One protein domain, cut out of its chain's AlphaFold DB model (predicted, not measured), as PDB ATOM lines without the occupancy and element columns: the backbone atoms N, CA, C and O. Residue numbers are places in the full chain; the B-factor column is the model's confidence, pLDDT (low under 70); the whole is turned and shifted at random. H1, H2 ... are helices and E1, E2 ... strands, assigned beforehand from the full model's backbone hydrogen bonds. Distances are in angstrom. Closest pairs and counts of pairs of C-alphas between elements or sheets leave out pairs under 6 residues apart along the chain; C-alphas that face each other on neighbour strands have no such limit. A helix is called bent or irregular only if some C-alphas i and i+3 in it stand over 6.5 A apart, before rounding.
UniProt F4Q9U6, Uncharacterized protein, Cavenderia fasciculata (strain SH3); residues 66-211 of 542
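This is residues 66 to 211 of the 542 residues of an uncharacterized protein of Cavenderia fasciculata (strain SH3) (UniProt F4Q9U6). A chain of helices makes an elongated body: the hairpin of H3 and H4, then H5, H6 and H8, each touching the next, with two short strands, E1 and E2, side by side in the middle. The short helices H1 and H2 lie at the end near H4, H7 packs on H6, and residues 206 to 211 stick out at the other end. The printed part has 146 residues, with eight named helices and two named strands in the order H1 H2 H3 H4 E1 H5 E2 H6 H7 H8. It is mostly helix, and its sheet, in the order E1, E2, is parallel. The whole is compact, with a radius of gyration of the C-alphas of 16.2 A, and spans 53 by 34 by 25 A.

H1, residues 66 to 69, begins with C-alpha 66 at (-8.979, 12.769, 168.122). H2 is residues 72 to 77. H3, residues 88 to 100, is 17.5 A long, and H4, residues 104 to 121, is 25.4 A long. E1 is residues 129 to 131, H5 residues 151 to 157 and E2 residues 162 to 164. H6, residues 167 to 181, is 19.5 A long; it is neither bent nor irregular, but only just: C-alphas 178 and 181 are 6.2 A apart. H7 is residues 185 to 188. H8, residues 194 to 210, is 23.9 A long and ends with C-alpha 210 at (21.356, 33.818, 141.141).

H1 and H2 are close but not clearly touching, the closest C-alphas being those of Tyr 67 and Leu 73, 5.0 A. H2 and H4 are near each other, with 7 pairs of C-alphas within 10 A. H3 and H4 touch as a hairpin, closest at Ala 98 and Leu 107, C-alphas 5.7 A apart, at a shallow tilt of 32 degrees, only just short of steep, opposite ways. H4 touches H5 with residues 104 to 108 alone, closest at the C-alphas of Asp 104 and Val 153, 5.3 A, the same way at a shallow tilt of 19 degrees. E1, H5 and E2 form a strand-helix-strand unit, two parallel neighbour strands with a helix between them along the chain, and its crossover is right-handed. Between the strands N 131 and O 163, 2.8 A, and N 163 and O 129, 2.8 A, are within hydrogen-bond range. H6 is the hub, touching H5, H7 and H8. The closest C-alphas of H6 and H5 are those of Met 173 and Phe 154, 6.5 A; of H6 and H7, Val 174 and Ile 187, 7.1 A; of H6 and H8, His 171 and Leu 200, 6.8 A. H8 stands to H6 at a steep tilt of 61 degrees, the same way. H3 and H6 are apart. Every O i to N i+4 pair is within hydrogen-bond range in H2, H3, H4, H5 and H8; in H6 10 of 11 are, and H1 and H7 are too short for such a pair.

The two C-alphas farthest apart are those of Asp 80 and Gln 210, 53.0 A. The printed part has no cut. The link from E1 to H5, residues 132 to 150, is long. The mean pLDDT of the printed part is 80.8, and it is under 70 at residues 85 to 88, 136 to 144, 188 to 191, 205 and 207 to 211.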
ATOM      1  N   ASP A  66      -8.076  13.454 167.197       70.50
ATOM      2  CA  ASP A  66      -8.979  12.769 168.122       70.50
ATOM      3  C   ASP A  66      -9.776  13.778 168.961       70.50
ATOM      4  O   ASP A  66     -10.988  13.642 169.104       70.50
ATOM      5  N   TYR A  67      -9.136  14.850 169.441       72.62
ATOM      6  CA  TYR A  67      -9.831  15.925 170.163       72.62
ATOM      7  C   TYR A  67     -10.797  16.725 169.278       72.62
ATOM      8  O   TYR A  67     -11.827  17.189 169.772       72.62
ATOM      9  N   ILE A  68     -10.489  16.881 167.986       76.56
ATOM     10  CA  ILE A  68     -11.391  17.499 167.002       76.56
ATOM     11  C   ILE A  68     -12.629  16.632 166.789       76.56
ATOM     12  O   ILE A  68     -13.742  17.152 166.795       76.56
ATOM     13  N   ARG A  69     -12.453  15.311 166.655       72.50
ATOM     14  CA  ARG A  69     -13.553  14.367 166.405       72.50
ATOM     15  C   ARG A  69     -14.652  14.430 167.470       72.50
ATOM     16  O   ARG A  69     -15.809  14.184 167.148       72.50
ATOM     17  N   TYR A  70     -14.298  14.777 168.707       71.25
ATOM     18  CA  TYR A  70     -15.236  14.896 169.830       71.25
ATOM     19  C   TYR A  70     -15.575  16.346 170.216       71.25
ATOM     20  O   TYR A  70     -16.149  16.557 171.280       71.25
ATOM     21  N   ASP A  71     -15.200  17.340 169.400       74.56
ATOM     22  CA  ASP A  71     -15.358  18.784 169.679       74.56
ATOM     23  C   ASP A  71     -14.763  19.233 171.038       74.56
ATOM     24  O   ASP A  71     -15.118  20.256 171.625       74.56
ATOM     25  N   GLN A  72     -13.809  18.460 171.563       78.50
ATOM     26  CA  GLN A  72     -13.164  18.724 172.851       78.50
ATOM     27  C   GLN A  72     -12.010  19.716 172.717       78.50
ATOM     28  O   GLN A  72     -11.659  20.392 173.683       78.50
ATOM     29  N   LEU A  73     -11.430  19.853 171.521       78.62
ATOM     30  CA  LEU A  73     -10.339  20.800 171.294       78.62
ATOM     31  C   LEU A  73     -10.777  22.244 171.587       78.62
ATOM     32  O   LEU A  73     -10.035  22.989 172.223       78.62
ATOM     33  N   TRP A  74     -11.986  22.632 171.168       81.62
ATOM     34  CA  TRP A  74     -12.499  23.989 171.368       81.62
ATOM     35  C   TRP A  74     -12.720  24.322 172.845       81.62
ATOM     36  O   TRP A  74     -12.235  25.344 173.328       81.62
ATOM     37  N   SER A  75     -13.371  23.422 173.584       79.19
ATOM     38  CA  SER A  75     -13.614  23.588 175.025       79.19
ATOM     39  C   SER A  75     -12.327  23.578 175.859       79.19
ATOM     40  O   SER A  75     -12.244  24.260 176.879       79.19
ATOM     41  N   LEU A  76     -11.286  22.870 175.408       75.75
ATOM     42  CA  LEU A  76      -9.959  22.917 176.030       75.75
ATOM     43  C   LEU A  76      -9.226  24.242 175.789       75.75
ATOM     44  O   LEU A  76      -8.339  24.598 176.575       75.75
ATOM     45  N   MET A  77      -9.537  24.945 174.698       74.25
ATOM     46  CA  MET A  77      -8.937  26.237 174.357       74.25
ATOM     47  C   MET A  77      -9.683  27.411 174.991       74.25
ATOM     48  O   MET A  77      -9.027  28.352 175.437       74.25
ATOM     49  N   PHE A  78     -11.014  27.337 175.057       79.00
ATOM     50  CA  PHE A  78     -11.885  28.408 175.536       79.00
ATOM     51  C   PHE A  78     -12.775  27.885 176.663       79.00
ATOM     52  O   PHE A  78     -13.724  27.138 176.428       79.00
ATOM     53  N   THR A  79     -12.483  28.290 177.900       76.56
ATOM     54  CA  THR A  79     -13.231  27.849 179.091       76.56
ATOM     55  C   THR A  79     -14.686  28.320 179.096       76.56
ATOM     56  O   THR A  79     -15.528  27.693 179.730       76.56
ATOM     57  N   ASP A  80     -14.989  29.411 178.394       78.00
ATOM     58  CA  ASP A  80     -16.341  29.947 178.193       78.00
ATOM     59  C   ASP A  80     -16.952  29.540 176.837       78.00
ATOM     60  O   ASP A  80     -18.076  29.932 176.525       78.00
ATOM     61  N   GLY A  81     -16.225  28.750 176.039       78.62
ATOM     62  CA  GLY A  81     -16.629  28.291 174.711       78.62
ATOM     63  C   GLY A  81     -16.624  29.366 173.622       78.62
ATOM     64  O   GLY A  81     -16.971  29.040 172.489       78.62
ATOM     65  N   ARG A  82     -16.231  30.610 173.929       78.12
ATOM     66  CA  ARG A  82     -16.301  31.740 172.992       78.12
ATOM     67  C   ARG A  82     -14.928  32.102 172.455       78.12
ATOM     68  O   ARG A  82     -13.947  32.151 173.200       78.12
ATOM     69  N   TYR A  83     -14.864  32.420 171.167       78.44
ATOM     70  CA  TYR A  83     -13.661  32.977 170.574       78.44
ATOM     71  C   TYR A  83     -13.440  34.398 171.097       78.44
ATOM     72  O   TYR A  83     -14.321  35.255 171.034       78.44
ATOM     73  N   ARG A  84     -12.226  34.669 171.579       75.00
ATOM     74  CA  ARG A  84     -11.786  36.025 171.893       75.00
ATOM     75  C   ARG A  84     -10.420  36.290 171.283       75.00
ATOM     76  O   ARG A  84      -9.520  35.451 171.346       75.00
ATOM     77  N   VAL A  85     -10.268  37.473 170.696       69.44
ATOM     78  CA  VAL A  85      -9.027  37.902 170.030       69.44
ATOM     79  C   VAL A  85      -7.881  38.086 171.041       69.44
ATOM     80  O   VAL A  85      -6.714  37.926 170.695       69.44
ATOM     81  N   ASP A  86      -8.181  38.360 172.310       64.75
ATOM     82  CA  ASP A  86      -7.208  38.544 173.397       64.75
ATOM     83  C   ASP A  86      -6.609  37.222 173.926       64.75
ATOM     84  O   ASP A  86      -5.440  37.189 174.307       64.75
ATOM     85  N   HIS A  87      -7.323  36.094 173.826       62.06
ATOM     86  CA  HIS A  87      -6.783  34.741 174.062       62.06
ATOM     87  C   HIS A  87      -5.913  34.213 172.898       62.06
ATOM     88  O   HIS A  87      -5.598  33.019 172.813       62.06
ATOM     89  N   SER A  88      -5.481  35.119 172.013       65.12
ATOM     90  CA  SER A  88      -4.785  34.836 170.757       65.12
ATOM     91  C   SER A  88      -3.567  33.944 170.897       65.12
ATOM     92  O   SER A  88      -3.344  33.156 169.992       65.12
ATOM     93  N   LEU A  89      -2.780  34.000 171.975       79.31
ATOM     94  CA  LEU A  89      -1.485  33.304 172.009       79.31
ATOM     95  C   LEU A  89      -1.604  31.781 171.859       79.31
ATOM     96  O   LEU A  89      -0.822  31.178 171.124       79.31
ATOM     97  N   ARG A  90      -2.574  31.136 172.522       83.31
ATOM     98  CA  ARG A  90      -2.712  29.670 172.457       83.31
ATOM     99  C   ARG A  90      -3.269  29.223 171.111       83.31
ATOM    100  O   ARG A  90      -2.719  28.309 170.503       83.31
ATOM    101  N   LEU A  91      -4.308  29.896 170.625       86.38
ATOM    102  CA  LEU A  91      -4.885  29.611 169.316       86.38
ATOM    103  C   LEU A  91      -3.896  29.922 168.184       86.38
ATOM    104  O   LEU A  91      -3.721  29.104 167.290       86.38
ATOM    105  N   THR A  92      -3.192  31.053 168.259       88.19
ATOM    106  CA  THR A  92      -2.117  31.442 167.329       88.19
ATOM    107  C   THR A  92      -1.045  30.367 167.278       88.19
ATOM    108  O   THR A  92      -0.658  29.960 166.187       88.19
ATOM    109  N   LYS A  93      -0.608  29.842 168.433       88.38
ATOM    110  CA  LYS A  93       0.344  28.725 168.481       88.38
ATOM    111  C   LYS A  93      -0.202  27.482 167.788       88.38
ATOM    112  O   LYS A  93       0.511  26.896 166.990       88.38
ATOM    113  N   ILE A  94      -1.453  27.095 168.037       88.38
ATOM    114  CA  ILE A  94      -2.037  25.895 167.413       88.38
ATOM    115  C   ILE A  94      -2.196  26.082 165.898       88.38
ATOM    116  O   ILE A  94      -1.839  25.178 165.148       88.38
ATOM    117  N   ILE A  95      -2.659  27.247 165.436       92.31
ATOM    118  CA  ILE A  95      -2.751  27.573 164.004       92.31
ATOM    119  C   ILE A  95      -1.357  27.562 163.365       92.31
ATOM    120  O   ILE A  95      -1.167  26.946 162.320       92.31
ATOM    121  N   THR A  96      -0.367  28.183 164.010       92.38
ATOM    122  CA  THR A  96       1.033  28.202 163.551       92.38
ATOM    123  C   THR A  96       1.584  26.782 163.434       92.38
ATOM    124  O   THR A  96       2.102  26.419 162.382       92.38
ATOM    125  N   THR A  97       1.384  25.945 164.456       89.75
ATOM    126  CA  THR A  97       1.768  24.528 164.444       89.75
ATOM    127  C   THR A  97       1.048  23.762 163.333       89.75
ATOM    128  O   THR A  97       1.682  23.007 162.605       89.75
ATOM    129  N   ALA A  98      -0.259  23.961 163.144       91.75
ATOM    130  CA  ALA A  98      -1.002  23.296 162.074       91.75
ATOM    131  C   ALA A  98      -0.448  23.663 160.684       91.75
ATOM    132  O   ALA A  98      -0.302  22.789 159.831       91.75
ATOM    133  N   ILE A  99      -0.065  24.925 160.480       94.06
ATOM    134  CA  ILE A  99       0.570  25.403 159.245       94.06
ATOM    135  C   ILE A  99       1.983  24.819 159.078       94.06
ATOM    136  O   ILE A  99       2.330  24.361 157.989       94.06
ATOM    137  N   ASP A 100       2.800  24.809 160.135       90.50
ATOM    138  CA  ASP A 100       4.185  24.316 160.098       90.50
ATOM    139  C   ASP A 100       4.276  22.810 159.850       90.50
ATOM    140  O   ASP A 100       5.155  22.363 159.112       90.50
ATOM    141  N   TYR A 101       3.340  22.040 160.404       90.12
ATOM    142  CA  TYR A 101       3.255  20.589 160.227       90.12
ATOM    143  C   TYR A 101       2.325  20.161 159.086       90.12
ATOM    144  O   TYR A 101       2.040  18.973 158.955       90.12
ATOM    145  N   HIS A 102       1.860  21.097 158.253       90.75
ATOM    146  CA  HIS A 102       0.987  20.810 157.109       90.75
ATOM    147  C   HIS A 102      -0.296  20.034 157.466       90.75
ATOM    148  O   HIS A 102      -0.784  19.246 156.660       90.75
ATOM    149  N   ASN A 103      -0.846  20.253 158.661       91.44
ATOM    150  CA  ASN A 103      -2.039  19.565 159.143       91.44
ATOM    151  C   ASN A 103      -3.304  20.315 158.694       91.44
ATOM    152  O   ASN A 103      -3.866  21.127 159.437       91.44
ATOM    153  N   ASP A 104      -3.722  20.053 157.455       94.62
ATOM    154  CA  ASP A 104      -4.890  20.665 156.818       94.62
ATOM    155  C   ASP A 104      -6.177  20.423 157.610       94.62
ATOM    156  O   ASP A 104      -6.924  21.372 157.827       94.62
ATOM    157  N   SER A 105      -6.390  19.214 158.140       90.69
ATOM    158  CA  SER A 105      -7.597  18.875 158.905       90.69
ATOM    159  C   SER A 105      -7.758  19.717 160.177       90.69
ATOM    160  O   SER A 105      -8.852  20.197 160.478       90.69
ATOM    161  N   VAL A 106      -6.669  19.915 160.933       89.81
ATOM    162  CA  VAL A 106      -6.696  20.756 162.142       89.81
ATOM    163  C   VAL A 106      -6.917  22.217 161.769       89.81
ATOM    164  O   VAL A 106      -7.738  22.891 162.394       89.81
ATOM    165  N   LEU A 107      -6.209  22.710 160.750       95.00
ATOM    166  CA  LEU A 107      -6.340  24.094 160.304       95.00
ATOM    167  C   LEU A 107      -7.757  24.391 159.795       95.00
ATOM    168  O   LEU A 107      -8.341  25.399 160.181       95.00
ATOM    169  N   GLU A 108      -8.328  23.498 158.988       95.50
ATOM    170  CA  GLU A 108      -9.685  23.613 158.457       95.50
ATOM    171  C   GLU A 108     -10.724  23.665 159.581       95.50
ATOM    172  O   GLU A 108     -11.572  24.561 159.587       95.50
ATOM    173  N   TYR A 109     -10.637  22.757 160.561       93.56
ATOM    174  CA  TYR A 109     -11.525  22.763 161.726       93.56
ATOM    175  C   TYR A 109     -11.445  24.092 162.485       93.56
ATOM    176  O   TYR A 109     -12.478  24.698 162.771       93.56
ATOM    177  N   LEU A 110     -10.232  24.579 162.768       92.75
ATOM    178  CA  LEU A 110     -10.039  25.833 163.500       92.75
ATOM    179  C   LEU A 110     -10.602  27.025 162.726       92.75
ATOM    180  O   LEU A 110     -11.354  27.813 163.295       92.75
ATOM    181  N   LEU A 111     -10.292  27.143 161.433       94.44
ATOM    182  CA  LEU A 111     -10.794  28.235 160.597       94.44
ATOM    183  C   LEU A 111     -12.321  28.196 160.486       94.44
ATOM    184  O   LEU A 111     -12.960  29.235 160.649       94.44
ATOM    185  N   LYS A 112     -12.924  27.020 160.267       93.88
ATOM    186  CA  LYS A 112     -14.388  26.859 160.231       93.88
ATOM    187  C   LYS A 112     -15.028  27.236 161.561       93.88
ATOM    188  O   LYS A 112     -15.989  27.998 161.573       93.88
ATOM    189  N   ARG A 113     -14.478  26.758 162.678       91.12
ATOM    190  CA  ARG A 113     -15.038  27.018 164.007       91.12
ATOM    191  C   ARG A 113     -14.946  28.493 164.391       91.12
ATOM    192  O   ARG A 113     -15.932  29.034 164.876       91.12
ATOM    193  N   ILE A 114     -13.822  29.156 164.096       90.56
ATOM    194  CA  ILE A 114     -13.679  30.607 164.292       90.56
ATOM    195  C   ILE A 114     -14.702  31.362 163.435       90.56
ATOM    196  O   ILE A 114     -15.348  32.270 163.941       90.56
ATOM    197  N   LYS A 115     -14.906  30.980 162.166       91.06
ATOM    198  CA  LYS A 115     -15.923  31.615 161.303       91.06
ATOM    199  C   LYS A 115     -17.331  31.475 161.869       91.06
ATOM    200  O   LYS A 115     -18.078  32.447 161.853       91.06
ATOM    201  N   THR A 116     -17.690  30.283 162.345       91.00
ATOM    202  CA  THR A 116     -18.995  30.042 162.971       91.00
ATOM    203  C   THR A 116     -19.165  30.908 164.213       91.00
ATOM    204  O   THR A 116     -20.166  31.605 164.320       91.00
ATOM    205  N   ASP A 117     -18.167  30.936 165.099       87.88
ATOM    206  CA  ASP A 117     -18.244  31.715 166.337       87.88
ATOM    207  C   ASP A 117     -18.305  33.226 166.064       87.88
ATOM    208  O   ASP A 117     -19.101  33.933 166.674       87.88
ATOM    209  N   ILE A 118     -17.540  33.715 165.080       87.38
ATOM    210  CA  ILE A 118     -17.617  35.101 164.605       87.38
ATOM    211  C   ILE A 118     -19.026  35.422 164.086       87.38
ATOM    212  O   ILE A 118     -19.592  36.448 164.446       87.38
ATOM    213  N   LYS A 119     -19.614  34.537 163.273       87.94
ATOM    214  CA  LYS A 119     -20.956  34.732 162.706       87.94
ATOM    215  C   LYS A 119     -22.057  34.729 163.773       87.94
ATOM    216  O   LYS A 119     -23.056  35.420 163.605       87.94
ATOM    217  N   GLU A 120     -21.904  33.922 164.820       89.44
ATOM    218  CA  GLU A 120     -22.905  33.764 165.882       89.44
ATOM    219  C   GLU A 120     -22.784  34.828 166.982       89.44
ATOM    220  O   GLU A 120     -23.803  35.257 167.522       89.44
ATOM    221  N   ASN A 121     -21.562  35.263 167.313       84.75
ATOM    222  CA  ASN A 121     -21.301  36.083 168.500       84.75
ATOM    223  C   ASN A 121     -20.811  37.511 168.209       84.75
ATOM    224  O   ASN A 121     -20.836  38.338 169.124       84.75
ATOM    225  N   LEU A 122     -20.348  37.823 166.993       78.38
ATOM    226  CA  LEU A 122     -19.872  39.161 166.626       78.38
ATOM    227  C   LEU A 122     -20.815  39.855 165.635       78.38
ATOM    228  O   LEU A 122     -21.658  39.237 164.991       78.38
ATOM    229  N   ALA A 123     -20.690  41.183 165.556       75.06
ATOM    230  CA  ALA A 123     -21.481  42.003 164.646       75.06
ATOM    231  C   ALA A 123     -21.335  41.499 163.192       75.06
ATOM    232  O   ALA A 123     -20.225  41.134 162.794       75.06
ATOM    233  N   PRO A 124     -22.413  41.523 162.384       75.06
ATOM    234  CA  PRO A 124     -22.447  40.948 161.032       75.06
ATOM    235  C   PRO A 124     -21.370  41.494 160.079       75.06
ATOM    236  O   PRO A 124     -21.044  40.854 159.080       75.06
ATOM    237  N   ASP A 125     -20.779  42.642 160.406       77.06
ATOM    238  CA  ASP A 125     -19.766  43.317 159.598       77.06
ATOM    239  C   ASP A 125     -18.356  42.726 159.763       77.06
ATOM    240  O   ASP A 125     -17.473  42.960 158.931       77.06
ATOM    241  N   GLN A 126     -18.113  41.940 160.815       73.19
ATOM    242  CA  GLN A 126     -16.813  41.328 161.062       73.19
ATOM    243  C   GLN A 126     -16.835  39.883 160.558       73.19
ATOM    244  O   GLN A 126     -17.243  38.981 161.266       73.19
ATOM    245  N   THR A 127     -16.406  39.649 159.316       79.88
ATOM    246  CA  THR A 127     -16.425  38.306 158.692       79.88
ATOM    247  C   THR A 127     -15.039  37.692 158.498       79.88
ATOM    248  O   THR A 127     -14.931  36.570 158.010       79.88
ATOM    249  N   MET A 128     -13.970  38.407 158.870       86.69
ATOM    250  CA  MET A 128     -12.588  37.994 158.607       86.69
ATOM    251  C   MET A 128     -11.920  37.332 159.817       86.69
ATOM    252  O   MET A 128     -11.801  37.918 160.891       86.69
ATOM    253  N   VAL A 129     -11.395  36.128 159.597       89.44
ATOM    254  CA  VAL A 129     -10.487  35.404 160.487       89.44
ATOM    255  C   VAL A 129      -9.084  35.969 160.330       89.44
ATOM    256  O   VAL A 129      -8.483  35.874 159.262       89.44
ATOM    257  N   ILE A 130      -8.535  36.526 161.403       90.38
ATOM    258  CA  ILE A 130      -7.173  37.052 161.405       90.38
ATOM    259  C   ILE A 130      -6.205  35.939 161.814       90.38
ATOM    260  O   ILE A 130      -6.237  35.457 162.945       90.38
ATOM    261  N   VAL A 131      -5.314  35.550 160.902       91.88
ATOM    262  CA  VAL A 131      -4.232  34.599 161.176       91.88
ATOM    263  C   VAL A 131      -2.962  35.384 161.474       91.88
ATOM    264  O   VAL A 131      -2.297  35.922 160.581       91.88
ATOM    265  N   ASN A 132      -2.622  35.437 162.758       90.81
ATOM    266  CA  ASN A 132      -1.303  35.853 163.200       90.81
ATOM    267  C   ASN A 132      -0.398  34.617 163.213       90.81
ATOM    268  O   ASN A 132      -0.686  33.658 163.917       90.81
ATOM    269  N   TYR A 133       0.652  34.609 162.395       90.69
ATOM    270  CA  TYR A 133       1.630  33.521 162.356       90.69
ATOM    271  C   TYR A 133       2.911  34.025 163.005       90.69
ATOM    272  O   TYR A 133       3.633  34.848 162.427       90.69
ATOM    273  N   ASP A 134       3.136  33.550 164.225       83.12
ATOM    274  CA  ASP A 134       4.274  33.920 165.050       83.12
ATOM    275  C   ASP A 134       5.214  32.721 165.197       83.12
ATOM    276  O   ASP A 134       4.962  31.790 165.962       83.12
ATOM    277  N   HIS A 135       6.308  32.749 164.439       73.12
ATOM    278  CA  HIS A 135       7.327  31.704 164.467       73.12
ATOM    279  C   HIS A 135       8.406  31.952 165.541       73.12
ATOM    280  O   HIS A 135       9.412  31.244 165.578       73.12
ATOM    281  N   ASN A 136       8.211  32.917 166.454       63.50
ATOM    282  CA  ASN A 136       9.196  33.309 167.476       63.50
ATOM    283  C   ASN A 136       9.520  32.220 168.528       63.50
ATOM    284  O   ASN A 136      10.255  32.481 169.477       63.50
ATOM    285  N   GLY A 137       8.998  30.997 168.387       58.56
ATOM    286  CA  GLY A 137       9.127  29.927 169.376       58.56
ATOM    287  C   GLY A 137      10.468  29.183 169.425       58.56
ATOM    288  O   GLY A 137      10.832  28.735 170.508       58.56
ATOM    289  N   SER A 138      11.216  29.008 168.328       44.69
ATOM    290  CA  SER A 138      12.483  28.235 168.400       44.69
ATOM    291  C   SER A 138      13.402  28.283 167.179       44.69
ATOM    292  O   SER A 138      14.535  27.811 167.263       44.69
ATOM    293  N   LEU A 139      12.977  28.848 166.054       47.25
ATOM    294  CA  LEU A 139      13.798  28.908 164.850       47.25
ATOM    295  C   LEU A 139      14.058  30.371 164.530       47.25
ATOM    296  O   LEU A 139      13.233  31.053 163.926       47.25
ATOM    297  N   LYS A 140      15.233  30.864 164.939       50.25
ATOM    298  CA  LYS A 140      15.839  32.029 164.291       50.25
ATOM    299  C   LYS A 140      16.020  31.642 162.828       50.25
ATOM    300  O   LYS A 140      16.991  30.981 162.475       50.25
ATOM    301  N   VAL A 141      15.031  31.964 161.999       47.50
ATOM    302  CA  VAL A 141      15.098  31.761 160.556       47.50
ATOM    303  C   VAL A 141      16.127  32.757 160.048       47.50
ATOM    304  O   VAL A 141      15.804  33.879 159.663       47.50
ATOM    305  N   GLU A 142      17.393  32.355 160.072       52.44
ATOM    306  CA  GLU A 142      18.410  32.911 159.195       52.44
ATOM    307  C   GLU A 142      18.002  32.561 157.762       52.44
ATOM    308  O   GLU A 142      18.444  31.563 157.217       52.44
ATOM    309  N   SER A 143      17.061  33.352 157.235       55.09
ATOM    310  CA  SER A 143      16.630  33.657 155.857       55.09
ATOM    311  C   SER A 143      16.784  32.670 154.684       55.09
ATOM    312  O   SER A 143      16.289  32.992 153.611       55.09
ATOM    313  N   LYS A 144      17.392  31.488 154.798       61.72
ATOM    314  CA  LYS A 144      17.801  30.714 153.620       61.72
ATOM    315  C   LYS A 144      16.794  29.668 153.152       61.72
ATOM    316  O   LYS A 144      16.774  29.389 151.961       61.72
ATOM    317  N   ASP A 145      15.911  29.166 154.021       74.50
ATOM    318  CA  ASP A 145      14.955  28.112 153.643       74.50
ATOM    319  C   ASP A 145      13.521  28.385 154.111       74.50
ATOM    320  O   ASP A 145      12.967  27.738 155.001       74.50
ATOM    321  N   ILE A 146      12.865  29.341 153.451       80.12
ATOM    322  CA  ILE A 146      11.409  29.502 153.549       80.12
ATOM    323  C   ILE A 146      10.747  28.271 152.907       80.12
ATOM    324  O   ILE A 146      10.785  28.113 151.687       80.12
ATOM    325  N   LYS A 147      10.145  27.376 153.697       88.62
ATOM    326  CA  LYS A 147       9.471  26.167 153.182       88.62
ATOM    327  C   LYS A 147       8.125  26.502 152.525       88.62
ATOM    328  O   LYS A 147       7.358  27.302 153.065       88.62
ATOM    329  N   CYS A 148       7.823  25.862 151.390       91.25
ATOM    330  CA  CYS A 148       6.493  25.925 150.775       91.25
ATOM    331  C   CYS A 148       5.431  25.341 151.720       91.25
ATOM    332  O   CYS A 148       5.748  24.564 152.620       91.25
ATOM    333  N   LEU A 149       4.179  25.733 151.518       94.19
ATOM    334  CA  LEU A 149       2.999  25.149 152.145       94.19
ATOM    335  C   LEU A 149       2.514  23.962 151.303       94.19
ATOM    336  O   LEU A 149       2.853  23.843 150.127       94.19
ATOM    337  N   SER A 150       1.706  23.086 151.901       92.88
ATOM    338  CA  SER A 150       0.975  22.083 151.121       92.88
ATOM    339  C   SER A 150      -0.157  22.785 150.371       92.88
ATOM    340  O   SER A 150      -0.674  23.799 150.849       92.88
ATOM    341  N   SER A 151      -0.568  22.252 149.218       90.81
ATOM    342  CA  SER A 151      -1.653  22.834 148.412       90.81
ATOM    343  C   SER A 151      -2.942  23.014 149.220       90.81
ATOM    344  O   SER A 151      -3.581  24.056 149.139       90.81
ATOM    345  N   LYS A 152      -3.276  22.053 150.088       94.94
ATOM    346  CA  LYS A 152      -4.449  22.133 150.967       94.94
ATOM    347  C   LYS A 152      -4.360  23.254 152.006       94.94
ATOM    348  O   LYS A 152      -5.301  24.027 152.143       94.94
ATOM    349  N   VAL A 153      -3.229  23.384 152.707       95.88
ATOM    350  CA  VAL A 153      -3.024  24.481 153.672       95.88
ATOM    351  C   VAL A 153      -3.031  25.828 152.958       95.88
ATOM    352  O   VAL A 153      -3.637  26.775 153.447       95.88
ATOM    353  N   PHE A 154      -2.402  25.913 151.784       95.44
ATOM    354  CA  PHE A 154      -2.448  27.111 150.954       95.44
ATOM    355  C   PHE A 154      -3.890  27.488 150.596       95.44
ATOM    356  O   PHE A 154      -4.281  28.622 150.857       95.44
ATOM    357  N   ASN A 155      -4.686  26.530 150.110       94.38
ATOM    358  CA  ASN A 155      -6.087  26.735 149.740       94.38
ATOM    359  C   ASN A 155      -6.939  27.249 150.912       94.38
ATOM    360  O   ASN A 155      -7.720  28.178 150.733       94.38
ATOM    361  N   LEU A 156      -6.731  26.726 152.123       95.69
ATOM    362  CA  LEU A 156      -7.409  27.217 153.331       95.69
ATOM    363  C   LEU A 156      -7.019  28.664 153.681       95.69
ATOM    364  O   LEU A 156      -7.845  29.453 154.133       95.69
ATOM    365  N   LEU A 157      -5.754  29.041 153.473       95.00
ATOM    366  CA  LEU A 157      -5.255  30.380 153.800       95.00
ATOM    367  C   LEU A 157      -5.617  31.439 152.744       95.00
ATOM    368  O   LEU A 157      -5.591  32.634 153.054       95.00
ATOM    369  N   ILE A 158      -5.965  31.041 151.517       93.81
ATOM    370  CA  ILE A 158      -6.423  31.948 150.447       93.81
ATOM    371  C   ILE A 158      -7.943  32.171 150.435       93.81
ATOM    372  O   ILE A 158      -8.416  32.958 149.627       93.81
ATOM    373  N   GLU A 159      -8.710  31.572 151.344       92.81
ATOM    374  CA  GLU A 159     -10.155  31.833 151.437       92.81
ATOM    375  C   GLU A 159     -10.439  33.318 151.754       92.81
ATOM    376  O   GLU A 159      -9.728  33.924 152.561       92.81
ATOM    377  N   ASP A 160     -11.469  33.920 151.149       88.38
ATOM    378  CA  ASP A 160     -11.743  35.375 151.202       88.38
ATOM    379  C   ASP A 160     -11.877  35.949 152.618       88.38
ATOM    380  O   ASP A 160     -11.558  37.108 152.883       88.38
ATOM    381  N   ASN A 161     -12.318  35.115 153.552       90.50
ATOM    382  CA  ASN A 161     -12.508  35.454 154.954       90.50
ATOM    383  C   ASN A 161     -11.290  35.149 155.833       90.50
ATOM    384  O   ASN A 161     -11.421  35.144 157.051       90.50
ATOM    385  N   VAL A 162     -10.113  34.904 155.260       92.25
ATOM    386  CA  VAL A 162      -8.870  34.696 156.015       92.25
ATOM    387  C   VAL A 162      -7.891  35.832 155.726       92.25
ATOM    388  O   VAL A 162      -7.444  36.017 154.594       92.25
ATOM    389  N   PHE A 163      -7.524  36.589 156.757       92.19
ATOM    390  CA  PHE A 163      -6.573  37.691 156.680       92.19
ATOM    391  C   PHE A 163      -5.264  37.338 157.391       92.19
ATOM    392  O   PHE A 163      -5.204  37.212 158.612       92.19
ATOM    393  N   ILE A 164      -4.193  37.186 156.618       92.50
ATOM    394  CA  ILE A 164      -2.840  36.914 157.121       92.50
ATOM    395  C   ILE A 164      -2.134  38.204 157.558       92.50
ATOM    396  O   ILE A 164      -1.880  39.072 156.728       92.50
ATOM    397  N   LEU A 165      -1.751  38.302 158.835       90.19
ATOM    398  CA  LEU A 165      -0.939  39.420 159.348       90.19
ATOM    399  C   LEU A 165       0.571  39.202 159.185       90.19
ATOM    400  O   LEU A 165       1.343  40.156 159.110       90.19
ATOM    401  N   SER A 166       1.012  37.946 159.166       90.38
ATOM    402  CA  SER A 166       2.434  37.614 159.205       90.38
ATOM    403  C   SER A 166       3.100  37.734 157.840       90.38
ATOM    404  O   SER A 166       2.756  37.014 156.899       90.38
ATOM    405  N   LYS A 167       4.139  38.573 157.758       88.88
ATOM    406  CA  LYS A 167       4.984  38.694 156.560       88.88
ATOM    407  C   LYS A 167       5.643  37.362 156.196       88.88
ATOM    408  O   LYS A 167       5.690  37.012 155.023       88.88
ATOM    409  N   VAL A 168       6.100  36.592 157.186       89.25
ATOM    410  CA  VAL A 168       6.762  35.295 156.956       89.25
ATOM    411  C   VAL A 168       5.799  34.299 156.312       89.25
ATOM    412  O   VAL A 168       6.152  33.646 155.329       89.25
ATOM    413  N   LEU A 169       4.564  34.216 156.811       92.31
ATOM    414  CA  LEU A 169       3.555  33.349 156.207       92.31
ATOM    415  C   LEU A 169       3.182  33.821 154.798       92.31
ATOM    416  O   LEU A 169       3.067  32.992 153.899       92.31
ATOM    417  N   LEU A 170       3.090  35.134 154.572       91.44
ATOM    418  CA  LEU A 170       2.849  35.685 153.239       91.44
ATOM    419  C   LEU A 170       3.970  35.310 152.253       91.44
ATOM    420  O   LEU A 170       3.679  34.891 151.136       91.44
ATOM    421  N   HIS A 171       5.242  35.361 152.669       89.06
ATOM    422  CA  HIS A 171       6.363  34.853 151.865       89.06
ATOM    423  C   HIS A 171       6.199  33.365 151.523       89.06
ATOM    424  O   HIS A 171       6.412  32.981 150.372       89.06
ATOM    425  N   ARG A 172       5.818  32.523 152.496       91.94
ATOM    426  CA  ARG A 172       5.567  31.089 152.255       91.94
ATOM    427  C   ARG A 172       4.426  30.888 151.265       91.94
ATOM    428  O   ARG A 172       4.554  30.060 150.366       91.94
ATOM    429  N   MET A 173       3.345  31.656 151.389       92.88
ATOM    430  CA  MET A 173       2.220  31.619 150.454       92.88
ATOM    431  C   MET A 173       2.655  32.024 149.046       92.88
ATOM    432  O   MET A 173       2.405  31.264 148.119       92.88
ATOM    433  N   VAL A 174       3.380  33.137 148.880       89.25
ATOM    434  CA  VAL A 174       3.905  33.579 147.571       89.25
ATOM    435  C   VAL A 174       4.814  32.527 146.950       89.25
ATOM    436  O   VAL A 174       4.622  32.158 145.792       89.25
ATOM    437  N   LYS A 175       5.747  31.976 147.729       87.06
ATOM    438  CA  LYS A 175       6.609  30.883 147.266       87.06
ATOM    439  C   LYS A 175       5.787  29.668 146.818       87.06
ATOM    440  O   LYS A 175       6.088  29.074 145.789       87.06
ATOM    441  N   THR A 176       4.741  29.316 147.566       89.62
ATOM    442  CA  THR A 176       3.853  28.184 147.251       89.62
ATOM    443  C   THR A 176       3.037  28.441 145.988       89.62
ATOM    444  O   THR A 176       2.957  27.564 145.137       89.62
ATOM    445  N   ALA A 177       2.492  29.644 145.813       87.44
ATOM    446  CA  ALA A 177       1.764  30.012 144.603       87.44
ATOM    447  C   ALA A 177       2.640  29.897 143.351       87.44
ATOM    448  O   ALA A 177       2.209  29.330 142.355       87.44
ATOM    449  N   ILE A 178       3.891  30.362 143.427       80.94
ATOM    450  CA  ILE A 178       4.838  30.297 142.307       80.94
ATOM    451  C   ILE A 178       5.279  28.854 142.030       80.94
ATOM    452  O   ILE A 178       5.250  28.419 140.885       80.94
ATOM    453  N   LEU A 179       5.730  28.127 143.059       80.50
ATOM    454  CA  LEU A 179       6.426  26.846 142.872       80.50
ATOM    455  C   LEU A 179       5.513  25.617 142.893       80.50
ATOM    456  O   LEU A 179       5.879  24.595 142.323       80.50
ATOM    457  N   VAL A 180       4.379  25.683 143.595       80.44
ATOM    458  CA  VAL A 180       3.487  24.531 143.818       80.44
ATOM    459  C   VAL A 180       2.188  24.678 143.037       80.44
ATOM    460  O   VAL A 180       1.762  23.721 142.404       80.44
ATOM    461  N   ILE A 181       1.557  25.853 143.080       84.06
ATOM    462  CA  ILE A 181       0.261  26.073 142.418       84.06
ATOM    463  C   ILE A 181       0.440  26.452 140.945       84.06
ATOM    464  O   ILE A 181      -0.349  26.033 140.107       84.06
ATOM    465  N   GLY A 182       1.478  27.227 140.620       77.00
ATOM    466  CA  GLY A 182       1.692  27.762 139.274       77.00
ATOM    467  C   GLY A 182       0.789  28.951 138.925       77.00
ATOM    468  O   GLY A 182       0.781  29.378 137.774       77.00
ATOM    469  N   ASP A 183       0.061  29.507 139.901       77.75
ATOM    470  CA  ASP A 183      -0.835  30.650 139.717       77.75
ATOM    471  C   ASP A 183      -0.583  31.723 140.789       77.75
ATOM    472  O   ASP A 183      -0.890  31.563 141.973       77.75
ATOM    473  N   ILE A 184       0.014  32.837 140.360       76.31
ATOM    474  CA  ILE A 184       0.345  33.985 141.219       76.31
ATOM    475  C   ILE A 184      -0.878  34.890 141.421       76.31
ATOM    476  O   ILE A 184      -0.957  35.612 142.422       76.31
ATOM    477  N   ASP A 185      -1.834  34.869 140.493       77.56
ATOM    478  CA  ASP A 185      -2.982  35.773 140.516       77.56
ATOM    479  C   ASP A 185      -3.939  35.429 141.664       77.56
ATOM    480  O   ASP A 185      -4.538  36.335 142.250       77.56
ATOM    481  N   VAL A 186      -3.937  34.170 142.116       78.75
ATOM    482  CA  VAL A 186      -4.620  33.716 143.340       78.75
ATOM    483  C   VAL A 186      -4.249  34.557 144.570       78.75
ATOM    484  O   VAL A 186      -5.096  34.823 145.420       78.75
ATOM    485  N   ILE A 187      -3.004  35.035 144.675       74.38
ATOM    486  CA  ILE A 187      -2.585  35.893 145.798       74.38
ATOM    487  C   ILE A 187      -2.934  37.362 145.544       74.38
ATOM    488  O   ILE A 187      -3.256  38.084 146.490       74.38
ATOM    489  N   LYS A 188      -2.898  37.814 144.283       66.62
ATOM    490  CA  LYS A 188      -3.238  39.202 143.917       66.62
ATOM    491  C   LYS A 188      -4.707  39.537 144.164       66.62
ATOM    492  O   LYS A 188      -5.020  40.703 144.375       66.62
ATOM    493  N   LEU A 189      -5.585  38.533 144.162       60.88
ATOM    494  CA  LEU A 189      -7.005  38.699 144.478       60.88
ATOM    495  C   LEU A 189      -7.253  39.115 145.938       60.88
ATOM    496  O   LEU A 189      -8.312  39.659 146.250       60.88
ATOM    497  N   LYS A 190      -6.277  38.937 146.837       64.06
ATOM    498  CA  LYS A 190      -6.395  39.387 148.227       64.06
ATOM    499  C   LYS A 190      -5.917  40.822 148.429       64.06
ATOM    500  O   LYS A 190      -4.985  41.289 147.786       64.06
ATOM    501  N   LYS A 191      -6.516  41.491 149.426       65.62
ATOM    502  CA  LYS A 191      -6.284  42.886 149.875       65.62
ATOM    503  C   LYS A 191      -4.859  43.194 150.387       65.62
ATOM    504  O   LYS A 191      -4.672  44.137 151.154       65.62
ATOM    505  N   TYR A 192      -3.853  42.404 150.029       77.62
ATOM    506  CA  TYR A 192      -2.465  42.692 150.369       77.62
ATOM    507  C   TYR A 192      -1.932  43.822 149.497       77.62
ATOM    508  O   TYR A 192      -2.276  43.945 148.322       77.62
ATOM    509  N   ASN A 193      -1.062  44.652 150.069       77.75
ATOM    510  CA  ASN A 193      -0.421  45.715 149.313       77.75
ATOM    511  C   ASN A 193       0.419  45.099 148.182       77.75
ATOM    512  O   ASN A 193       1.415  44.417 148.433       77.75
ATOM    513  N   LEU A 194       0.022  45.354 146.932       70.38
ATOM    514  CA  LEU A 194       0.685  44.827 145.736       70.38
ATOM    515  C   LEU A 194       2.183  45.148 145.710       70.38
ATOM    516  O   LEU A 194       2.957  44.358 145.179       70.38
ATOM    517  N   LYS A 195       2.604  46.269 146.314       78.75
ATOM    518  CA  LYS A 195       4.024  46.636 146.406       78.75
ATOM    519  C   LYS A 195       4.830  45.626 147.222       78.75
ATOM    520  O   LYS A 195       5.943  45.288 146.824       78.75
ATOM    521  N   ASP A 196       4.266  45.112 148.314       76.69
ATOM    522  CA  ASP A 196       4.940  44.117 149.144       76.69
ATOM    523  C   ASP A 196       5.086  42.813 148.361       76.69
ATOM    524  O   ASP A 196       6.199  42.324 148.201       76.69
ATOM    525  N   ILE A 197       4.000  42.322 147.753       75.81
ATOM    526  CA  ILE A 197       4.026  41.102 146.928       75.81
ATOM    527  C   ILE A 197       4.997  41.241 145.748       75.81
ATOM    528  O   ILE A 197       5.758  40.318 145.476       75.81
ATOM    529  N   GLN A 198       5.027  42.384 145.062       77.75
ATOM    530  CA  GLN A 198       5.961  42.624 143.958       77.75
ATOM    531  C   GLN A 198       7.420  42.572 144.413       77.75
ATOM    532  O   GLN A 198       8.253  42.004 143.708       77.75
ATOM    533  N   ASN A 199       7.736  43.125 145.585       78.31
ATOM    534  CA  ASN A 199       9.077  43.021 146.154       78.31
ATOM    535  C   ASN A 199       9.417  41.565 146.501       78.31
ATOM    536  O   ASN A 199      10.528  41.127 146.210       78.31
ATOM    537  N   LEU A 200       8.460  40.790 147.026       76.25
ATOM    538  CA  LEU A 200       8.645  39.356 147.282       76.25
ATOM    539  C   LEU A 200       8.919  38.576 146.003       76.25
ATOM    540  O   LEU A 200       9.875  37.810 145.949       76.25
ATOM    541  N   ILE A 201       8.113  38.803 144.967       75.56
ATOM    542  CA  ILE A 201       8.296  38.171 143.660       75.56
ATOM    543  C   ILE A 201       9.669  38.537 143.104       75.56
ATOM    544  O   ILE A 201      10.386  37.647 142.668       75.56
ATOM    545  N   LYS A 202      10.087  39.808 143.175       78.81
ATOM    546  CA  LYS A 202      11.422  40.229 142.721       78.81
ATOM    547  C   LYS A 202      12.541  39.521 143.477       78.81
ATOM    548  O   LYS A 202      13.451  39.021 142.828       78.81
ATOM    549  N   VAL A 203      12.475  39.452 144.808       78.12
ATOM    550  CA  VAL A 203      13.476  38.743 145.627       78.12
ATOM    551  C   VAL A 203      13.541  37.269 145.233       78.12
ATOM    552  O   VAL A 203      14.627  36.763 144.981       78.12
ATOM    553  N   TRP A 204      12.394  36.605 145.072       73.69
ATOM    554  CA  TRP A 204      12.350  35.204 144.649       73.69
ATOM    555  C   TRP A 204      12.847  35.000 143.222       73.69
ATOM    556  O   TRP A 204      13.638  34.097 142.978       73.69
ATOM    557  N   CYS A 205      12.439  35.840 142.275       68.00
ATOM    558  CA  CYS A 205      12.934  35.793 140.903       68.00
ATOM    559  C   CYS A 205      14.450  36.023 140.850       68.00
ATOM    560  O   CYS A 205      15.128  35.355 140.071       68.00
ATOM    561  N   LEU A 206      14.997  36.911 141.688       70.25
ATOM    562  CA  LEU A 206      16.437  37.151 141.803       70.25
ATOM    563  C   LEU A 206      17.167  35.970 142.456       70.25
ATOM    564  O   LEU A 206      18.179  35.540 141.918       70.25
ATOM    565  N   GLU A 207      16.648  35.394 143.543       68.81
ATOM    566  CA  GLU A 207      17.216  34.185 144.165       68.81
ATOM    567  C   GLU A 207      17.196  32.981 143.217       68.81
ATOM    568  O   GLU A 207      18.142  32.191 143.175       68.81
ATOM    569  N   ILE A 208      16.122  32.851 142.437       61.28
ATOM    570  CA  ILE A 208      15.988  31.844 141.386       61.28
ATOM    571  C   ILE A 208      17.013  32.109 140.274       61.28
ATOM    572  O   ILE A 208      17.633  31.163 139.809       61.28
ATOM    573  N   SER A 209      17.252  33.372 139.907       55.16
ATOM    574  CA  SER A 209      18.217  33.755 138.862       55.16
ATOM    575  C   SER A 209      19.688  33.671 139.300       55.16
ATOM    576  O   SER A 209      20.560  33.483 138.458       55.16
ATOM    577  N   GLN A 210      19.988  33.829 140.595       59.25
ATOM    578  CA  GLN A 210      21.356  33.818 141.141       59.25
ATOM    579  C   GLN A 210      21.876  32.412 141.471       59.25
ATOM    580  O   GLN A 210      23.090  32.205 141.521       59.25
ATOM    581  N   LYS A 211      20.992  31.429 141.675       53.38
ATOM    582  CA  LYS A 211      21.380  30.013 141.728       53.38
ATOM    583  C   LYS A 211      21.503  29.516 140.280       53.38
ATOM    584  O   LYS A 211      20.494  29.485 139.595       53.38
TER     585      LYS A 211